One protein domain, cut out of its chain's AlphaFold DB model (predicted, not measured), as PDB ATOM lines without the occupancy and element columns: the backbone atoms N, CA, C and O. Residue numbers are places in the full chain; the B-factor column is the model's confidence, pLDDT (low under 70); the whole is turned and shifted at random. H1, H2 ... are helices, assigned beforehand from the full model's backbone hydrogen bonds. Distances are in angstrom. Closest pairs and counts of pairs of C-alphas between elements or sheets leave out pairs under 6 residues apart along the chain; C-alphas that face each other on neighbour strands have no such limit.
ATOM      1  N   GLU A 143    -141.911  66.157  60.247       52.06
ATOM      2  CA  GLU A 143    -141.157  66.729  59.129       52.06
ATOM      3  C   GLU A 143    -141.844  67.948  58.490       52.06
ATOM      4  O   GLU A 143    -141.152  68.874  58.072       52.06
ATOM      5  N   ALA A 144    -143.181  68.016  58.467       51.03
ATOM      6  CA  ALA A 144    -143.910  69.196  57.985       51.03
ATOM      7  C   ALA A 144    -143.723  70.399  58.927       51.03
ATOM      8  O   ALA A 144    -143.656  71.534  58.463       51.03
ATOM      9  N   ARG A 145    -143.524  70.152  60.232       47.47
ATOM     10  CA  ARG A 145    -143.125  71.185  61.208       47.47
ATOM     11  C   ARG A 145    -141.684  71.668  61.037       47.47
ATOM     12  O   ARG A 145    -141.367  72.776  61.459       47.47
ATOM     13  N   LYS A 146    -140.801  70.842  60.467       42.44
ATOM     14  CA  LYS A 146    -139.370  71.149  60.273       42.44
ATOM     15  C   LYS A 146    -139.051  71.667  58.857       42.44
ATOM     16  O   LYS A 146    -138.001  72.270  58.661       42.44
ATOM     17  N   GLY A 147    -139.942  71.466  57.884       39.16
ATOM     18  CA  GLY A 147    -139.716  71.736  56.456       39.16
ATOM     19  C   GLY A 147    -139.919  73.175  55.966       39.16
ATOM     20  O   GLY A 147    -139.620  73.443  54.806       39.16
ATOM     21  N   ILE A 148    -140.374  74.114  56.803       42.44
ATOM     22  CA  ILE A 148    -140.567  75.535  56.421       42.44
ATOM     23  C   ILE A 148    -139.496  76.426  57.080       42.44
ATOM     24  O   ILE A 148    -139.705  77.579  57.423       42.44
ATOM     25  N   ALA A 149    -138.277  75.913  57.247       37.16
ATOM     26  CA  ALA A 149    -137.131  76.722  57.659       37.16
ATOM     27  C   ALA A 149    -136.443  77.389  56.445       37.16
ATOM     28  O   ALA A 149    -135.247  77.203  56.248       37.16
ATOM     29  N   ALA A 150    -137.191  78.110  55.594       38.56
ATOM     30  CA  ALA A 150    -136.609  78.919  54.502       38.56
ATOM     31  C   ALA A 150    -137.532  79.996  53.878       38.56
ATOM     32  O   ALA A 150    -137.203  80.526  52.817       38.56
ATOM     33  N   ALA A 151    -138.662  80.357  54.490       38.78
ATOM     34  CA  ALA A 151    -139.470  81.504  54.060       38.78
ATOM     35  C   ALA A 151    -139.682  82.427  55.262       38.78
ATOM     36  O   ALA A 151    -139.875  81.937  56.367       38.78
ATOM     37  N   CYS A 152    -139.547  83.738  55.058       44.19
ATOM     38  CA  CYS A 152    -139.485  84.778  56.087       44.19
ATOM     39  C   CYS A 152    -140.488  84.572  57.234       44.19
ATOM     40  O   CYS A 152    -141.646  84.959  57.102       44.19
ATOM     41  N   LEU A 153    -140.035  84.008  58.356       51.56
ATOM     42  CA  LEU A 153    -140.823  83.961  59.582       51.56
ATOM     43  C   LEU A 153    -140.972  85.395  60.088       51.56
ATOM     44  O   LEU A 153    -139.969  86.029  60.418       51.56
ATOM     45  N   LEU A 154    -142.202  85.905  60.135       60.78
ATOM     46  CA  LEU A 154    -142.472  87.192  60.760       60.78
ATOM     47  C   LEU A 154    -142.275  87.020  62.262       60.78
ATOM     48  O   LEU A 154    -143.061  86.343  62.932       60.78
ATOM     49  N   ASP A 155    -141.244  87.657  62.806       72.62
ATOM     50  CA  ASP A 155    -141.108  87.724  64.253       72.62
ATOM     51  C   ASP A 155    -142.257  88.558  64.873       72.62
ATOM     52  O   ASP A 155    -143.008  89.279  64.196       72.62
ATOM     53  N   ASP A 156    -142.426  88.465  66.197       74.19
ATOM     54  CA  ASP A 156    -143.460  89.228  66.920       74.19
ATOM     55  C   ASP A 156    -143.321  90.755  66.673       74.19
ATOM     56  O   ASP A 156    -144.313  91.488  66.767       74.19
ATOM     57  N   SER A 157    -142.125  91.251  66.326       78.44
ATOM     58  CA  SER A 157    -141.837  92.670  66.066       78.44
ATOM     59  C   SER A 157    -142.331  93.117  64.688       78.44
ATOM     60  O   SER A 157    -142.939  94.184  64.558       78.44
ATOM     61  N   GLU A 158    -142.135  92.306  63.655       81.56
ATOM     62  CA  GLU A 158    -142.602  92.571  62.299       81.56
ATOM     63  C   GLU A 158    -144.118  92.423  62.190       81.56
ATOM     64  O   GLU A 158    -144.772  93.254  61.552       81.56
ATOM     65  N   LEU A 159    -144.703  91.451  62.897       86.00
ATOM     66  CA  LEU A 159    -146.155  91.328  63.033       86.00
ATOM     67  C   LEU A 159    -146.758  92.545  63.753       86.00
ATOM     68  O   LEU A 159    -147.817  93.048  63.362       86.00
ATOM     69  N   LYS A 160    -146.064  93.070  64.772       87.19
ATOM     70  CA  LYS A 160    -146.441  94.318  65.450       87.19
ATOM     71  C   LYS A 160    -146.370  95.518  64.512       87.19
ATOM     72  O   LYS A 160    -147.293  96.333  64.519       87.19
ATOM     73  N   ARG A 161    -145.342  95.606  63.665       85.75
ATOM     74  CA  ARG A 161    -145.222  96.654  62.638       85.75
ATOM     75  C   ARG A 161    -146.346  96.561  61.604       85.75
ATOM     76  O   ARG A 161    -146.962  97.579  61.298       85.75
ATOM     77  N   LEU A 162    -146.657  95.356  61.122       86.12
ATOM     78  CA  LEU A 162    -147.762  95.105  60.194       86.12
ATOM     79  C   LEU A 162    -149.099  95.578  60.773       86.12
ATOM     80  O   LEU A 162    -149.859  96.284  60.110       86.12
ATOM     81  N   HIS A 163    -149.366  95.225  62.031       89.19
ATOM     82  CA  HIS A 163    -150.555  95.677  62.741       89.19
ATOM     83  C   HIS A 163    -150.576  97.205  62.911       89.19
ATOM     84  O   HIS A 163    -151.603  97.830  62.651       89.19
ATOM     85  N   ALA A 164    -149.453  97.820  63.292       88.25
ATOM     86  CA  ALA A 164    -149.360  99.257  63.554       88.25
ATOM     87  C   ALA A 164    -149.634 100.142  62.322       88.25
ATOM     88  O   ALA A 164    -150.026 101.294  62.488       88.25
ATOM     89  N   MET A 165    -149.484  99.624  61.096       84.69
ATOM     90  CA  MET A 165    -149.791 100.387  59.876       84.69
ATOM     91  C   MET A 165    -151.280 100.728  59.739       84.69
ATOM     92  O   MET A 165    -151.629 101.784  59.212       84.69
ATOM     93  N   HIS A 166    -152.165  99.835  60.188       82.94
ATOM     94  CA  HIS A 166    -153.601  99.940  59.905       82.94
ATOM     95  C   HIS A 166    -154.512  99.658  61.109       82.94
ATOM     96  O   HIS A 166    -155.721  99.837  60.998       82.94
ATOM     97  N   HIS A 167    -153.961  99.215  62.244       84.12
ATOM     98  CA  HIS A 167    -154.685  98.886  63.479       84.12
ATOM     99  C   HIS A 167    -155.896  97.966  63.267       84.12
ATOM    100  O   HIS A 167    -156.946  98.109  63.892       84.12
ATOM    101  N   LEU A 168    -155.752  97.005  62.356       84.00
ATOM    102  CA  LEU A 168    -156.824  96.088  61.995       84.00
ATOM    103  C   LEU A 168    -157.045  95.045  63.099       84.00
ATOM    104  O   LEU A 168    -156.121  94.671  63.824       84.00
ATOM    105  N   GLY A 169    -158.270  94.522  63.190       80.75
ATOM    106  CA  GLY A 169    -158.608  93.443  64.122       80.75
ATOM    107  C   GLY A 169    -157.810  92.154  63.877       80.75
ATOM    108  O   GLY A 169    -157.135  91.999  62.855       80.75
ATOM    109  N   VAL A 170    -157.913  91.203  64.812       83.94
ATOM    110  CA  VAL A 170    -157.136  89.945  64.808       83.94
ATOM    111  C   VAL A 170    -157.272  89.185  63.487       83.94
ATOM    112  O   VAL A 170    -156.265  88.770  62.927       83.94
ATOM    113  N   ASP A 171    -158.486  89.049  62.954       84.00
ATOM    114  CA  ASP A 171    -158.737  88.279  61.727       84.00
ATOM    115  C   ASP A 171    -158.086  88.906  60.496       84.00
ATOM    116  O   ASP A 171    -157.465  88.222  59.683       84.00
ATOM    117  N   ARG A 172    -158.195  90.229  60.367       81.19
ATOM    118  CA  ARG A 172    -157.671  90.938  59.202       81.19
ATOM    119  C   ARG A 172    -156.153  91.100  59.273       81.19
ATOM    120  O   ARG A 172    -155.497  90.980  58.242       81.19
ATOM    121  N   THR A 173    -155.602  91.294  60.470       85.44
ATOM    122  CA  THR A 173    -154.150  91.279  60.699       85.44
ATOM    123  C   THR A 173    -153.572  89.893  60.412       85.44
ATOM    124  O   THR A 173    -152.570  89.798  59.715       85.44
ATOM    125  N   LEU A 174    -154.239  88.817  60.852       87.31
ATOM    126  CA  LEU A 174    -153.827  87.438  60.573       87.31
ATOM    127  C   LEU A 174    -153.866  87.140  59.071       87.31
ATOM    128  O   LEU A 174    -152.935  86.546  58.546       87.31
ATOM    129  N   TYR A 175    -154.912  87.581  58.370       84.69
ATOM    130  CA  TYR A 175    -155.019  87.420  56.919       84.69
ATOM    131  C   TYR A 175    -153.862  88.093  56.168       84.69
ATOM    132  O   TYR A 175    -153.299  87.498  55.254       84.69
ATOM    133  N   LEU A 176    -153.502  89.326  56.540       83.56
ATOM    134  CA  LEU A 176    -152.379  90.034  55.918       83.56
ATOM    135  C   LEU A 176    -151.036  89.398  56.283       83.56
ATOM    136  O   LEU A 176    -150.188  89.253  55.410       83.56
ATOM    137  N   ALA A 177    -150.870  88.976  57.537       86.50
ATOM    138  CA  ALA A 177    -149.662  88.300  57.994       86.50
ATOM    139  C   ALA A 177    -149.456  86.971  57.256       86.50
ATOM    140  O   ALA A 177    -148.372  86.733  56.743       86.50
ATOM    141  N   LYS A 178    -150.524  86.184  57.061       83.00
ATOM    142  CA  LYS A 178    -150.502  84.919  56.309       83.00
ATOM    143  C   LYS A 178    -150.177  85.042  54.822       83.00
ATOM    144  O   LYS A 178    -149.869  84.036  54.192       83.00
ATOM    145  N   LYS A 179    -150.246  86.247  54.244       80.00
ATOM    146  CA  LYS A 179    -149.754  86.494  52.877       80.00
ATOM    147  C   LYS A 179    -148.236  86.631  52.799       80.00
ATOM    148  O   LYS A 179    -147.696  86.542  51.704       80.00
ATOM    149  N   ILE A 180    -147.593  86.912  53.927       78.25
ATOM    150  CA  ILE A 180    -146.149  87.121  54.041       78.25
ATOM    151  C   ILE A 180    -145.508  85.873  54.656       78.25
ATOM    152  O   ILE A 180    -144.521  85.377  54.130       78.25
ATOM    153  N   ASP A 181    -146.123  85.350  55.715       78.62
ATOM    154  CA  ASP A 181    -145.684  84.180  56.462       78.62
ATOM    155  C   ASP A 181    -146.895  83.301  56.811       78.62
ATOM    156  O   ASP A 181    -147.753  83.668  57.622       78.62
ATOM    157  N   ALA A 182    -146.971  82.132  56.173       74.75
ATOM    158  CA  ALA A 182    -148.074  81.189  56.336       74.75
ATOM    159  C   ALA A 182    -148.166  80.603  57.759       74.75
ATOM    160  O   ALA A 182    -149.269  80.222  58.179       74.75
ATOM    161  N   ASP A 183    -147.056  80.601  58.505       78.12
ATOM    162  CA  ASP A 183    -146.932  79.996  59.832       78.12
ATOM    163  C   ASP A 183    -147.411  80.926  60.954       78.12
ATOM    164  O   ASP A 183    -147.557  80.510  62.112       78.12
ATOM    165  N   VAL A 184    -147.759  82.181  60.633       82.12
ATOM    166  CA  VAL A 184    -148.317  83.111  61.617       82.12
ATOM    167  C   VAL A 184    -149.601  82.541  62.210       82.12
ATOM    168  O   VAL A 184    -150.632  82.346  61.555       82.12
ATOM    169  N   THR A 185    -149.547  82.305  63.517       81.31
ATOM    170  CA  THR A 185    -150.665  81.740  64.262       81.31
ATOM    171  C   THR A 185    -151.649  82.820  64.697       81.31
ATOM    172  O   THR A 185    -151.300  83.944  65.059       81.31
ATOM    173  N   ARG A 186    -152.924  82.438  64.818       82.56
ATOM    174  CA  ARG A 186    -153.944  83.296  65.441       82.56
ATOM    175  C   ARG A 186    -153.548  83.730  66.858       82.56
ATOM    176  O   ARG A 186    -153.946  84.805  67.302       82.56
ATOM    177  N   ARG A 187    -152.788  82.895  67.578       82.44
ATOM    178  CA  ARG A 187    -152.326  83.169  68.943       82.44
ATOM    179  C   ARG A 187    -151.324  84.325  68.977       82.44
ATOM    180  O   ARG A 187    -151.516  85.224  69.794       82.44
ATOM    181  N   SER A 188    -150.317  84.332  68.100       83.62
ATOM    182  CA  SER A 188    -149.345  85.435  68.017       83.62
ATOM    183  C   SER A 188    -150.019  86.727  67.556       83.62
ATOM    184  O   SER A 188    -149.860  87.762  68.199       83.62
ATOM    185  N   THR A 189    -150.905  86.668  66.556       86.75
ATOM    186  CA  THR A 189    -151.673  87.851  66.131       86.75
ATOM    187  C   THR A 189    -152.565  88.397  67.245       86.75
ATOM    188  O   THR A 189    -152.599  89.603  67.480       86.75
ATOM    189  N   ARG A 190    -153.270  87.525  67.979       85.94
ATOM    190  CA  ARG A 190    -154.094  87.937  69.124       85.94
ATOM    191  C   ARG A 190    -153.250  88.589  70.217       85.94
ATOM    192  O   ARG A 190    -153.703  89.568  70.798       85.94
ATOM    193  N   LYS A 191    -152.044  88.078  70.483       86.00
ATOM    194  CA  LYS A 191    -151.098  88.669  71.441       86.00
ATOM    195  C   LYS A 191    -150.684  90.075  71.000       86.00
ATOM    196  O   LYS A 191    -150.808  91.000  71.791       86.00
ATOM    197  N   VAL A 192    -150.285  90.252  69.738       89.06
ATOM    198  CA  VAL A 192    -149.877  91.553  69.180       89.06
ATOM    199  C   VAL A 192    -151.005  92.583  69.261       89.06
ATOM    200  O   VAL A 192    -150.809  93.649  69.842       89.06
ATOM    201  N   VAL A 193    -152.199  92.248  68.761       87.81
ATOM    202  CA  VAL A 193    -153.375  93.141  68.796       87.81
ATOM    203  C   VAL A 193    -153.827  93.411  70.238       87.81
ATOM    204  O   VAL A 193    -154.175  94.537  70.587       87.81
ATOM    205  N   GLY A 194    -153.784  92.390  71.100       82.81
ATOM    206  CA  GLY A 194    -154.106  92.505  72.525       82.81
ATOM    207  C   GLY A 194    -153.119  93.372  73.310       82.81
ATOM    208  O   GLY A 194    -153.509  93.997  74.287       82.81
ATOM    209  N   SER A 195    -151.863  93.449  72.863       85.38
ATOM    210  CA  SER A 195    -150.806  94.296  73.437       85.38
ATOM    211  C   SER A 195    -150.689  95.683  72.790       85.38
ATOM    212  O   SER A 195    -149.755  96.424  73.089       85.38
ATOM    213  N   CYS A 196    -151.577  96.033  71.851       86.62
ATOM    214  CA  CYS A 196    -151.538  97.328  71.179       86.62
ATOM    215  C   CYS A 196    -152.293  98.386  71.994       86.62
ATOM    216  O   CYS A 196    -153.524  98.407  71.984       86.62
ATOM    217  N   ASP A 197    -151.559  99.306  72.625       82.44
ATOM    218  CA  ASP A 197    -152.125 100.352  73.493       82.44
ATOM    219  C   ASP A 197    -153.212 101.185  72.799       82.44
ATOM    220  O   ASP A 197    -154.280 101.430  73.358       82.44
ATOM    221  N   ARG A 198    -152.990 101.555  71.530       80.69
ATOM    222  CA  ARG A 198    -153.953 102.336  70.741       80.69
ATOM    223  C   ARG A 198    -155.256 101.571  70.510       80.69
ATOM    224  O   ARG A 198    -156.328 102.142  70.674       80.69
ATOM    225  N   CYS A 199    -155.181 100.285  70.165       81.00
ATOM    226  CA  CYS A 199    -156.375  99.462  69.968       81.00
ATOM    227  C   CYS A 199    -157.091  99.203  71.296       81.00
ATOM    228  O   CYS A 199    -158.307  99.345  71.350       81.00
ATOM    229  N   GLN A 200    -156.352  98.919  72.374       78.06
ATOM    230  CA  GLN A 200    -156.937  98.718  73.704       78.06
ATOM    231  C   GLN A 200    -157.601  99.985  74.266       78.06
ATOM    232  O   GLN A 200    -158.575  99.878  75.004       78.06
ATOM    233  N   SER A 201    -157.126 101.180  73.896       73.56
ATOM    234  CA  SER A 201    -157.767 102.443  74.294       73.56
ATOM    235  C   SER A 201    -159.079 102.747  73.560       73.56
ATOM    236  O   SER A 201    -159.879 103.534  74.063       73.56
ATOM    237  N   ILE A 202    -159.303 102.143  72.385       62.81
ATOM    238  CA  ILE A 202    -160.465 102.412  71.520       62.81
ATOM    239  C   ILE A 202    -161.511 101.295  71.646       62.81
ATOM    240  O   ILE A 202    -162.697 101.584  71.782       62.81
ATOM    241  N   ASP A 203    -161.076 100.034  71.608       52.00
ATOM    242  CA  ASP A 203    -161.932  98.844  71.675       52.00
ATOM    243  C   ASP A 203    -161.214  97.731  72.465       52.00
ATOM    244  O   ASP A 203    -160.559  96.855  71.884       52.00
TER     245      ASP A 203
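What this domain is: This is residues 143 to 203 of the 321 residues of the protein "Ribonuclease H" of Octopus vulgaris (UniProt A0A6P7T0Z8). Three short helices, H2, H3 and H4, pack crosswise in a small core, each touching the other two, while the tiny helix H1 lies far off at one end of a long outline and the short helix H5 lies at the other end. The printed part has 61 residues with five named helices, H1 to H5 in chain order, and no named strand; the class is all helix. The whole is only just compact, close to loose, with a radius of gyration of the C-alphas of 12.1 A, and its spans of 42 by 18 by 17 A make a rod.

How they stand to each other: H1, residues 143 to 146, touches no helix. H2, residues 156 to 166, touches H3, residues 170 to 177, only just about perpendicular at 73 degrees; their closest C-alphas, of His 163 and Thr 173, are 6.0 A apart. H4, residues 186 to 194, touches H2 at a steep tilt of 61 degrees, the same way, with the C-alphas of Lys 160 and Val 192 closest at 5.8 A. H3 and H4 touch at a tilt of 67 degrees, only just steep, opposite ways; their closest C-alphas, of Val 170 and Arg 190, are 5.6 A apart. H5, residues 197 to 202, is close to H4 but not clearly touching, about perpendicular at 78 degrees, with the C-alphas of Gly 194 and Gln 200 closest at 6.9 A. In H3, H4 and H5 every O i to N i+4 pair is within hydrogen-bond range, in H2 6 of 7 are, and H1 is too short for such a pair.

Where its parts are: H1 begins at C-alpha 143, (-141.157, 66.729, 59.129), and measures 4.9 A. H2 begins at C-alpha 156, (-143.460, 89.228, 66.920), and measures 16.3 A. H3 measures 10.2 A, H4 11.6 A and H5 8.8 A, ending at C-alpha 202, (-160.465, 102.412, 71.520).

The domain as a whole: The C-alphas of Glu 143 and Ile 202 are the two farthest apart, 42.4 A. The printed part has no cut. The links H2 to H3 and H4 to H5 are tight, H1 to H2 and H3 to H4 are short, and no link is long. The mean pLDDT of the printed part is 74.7; residues 143 to 154 and 202 to 203 are under 70.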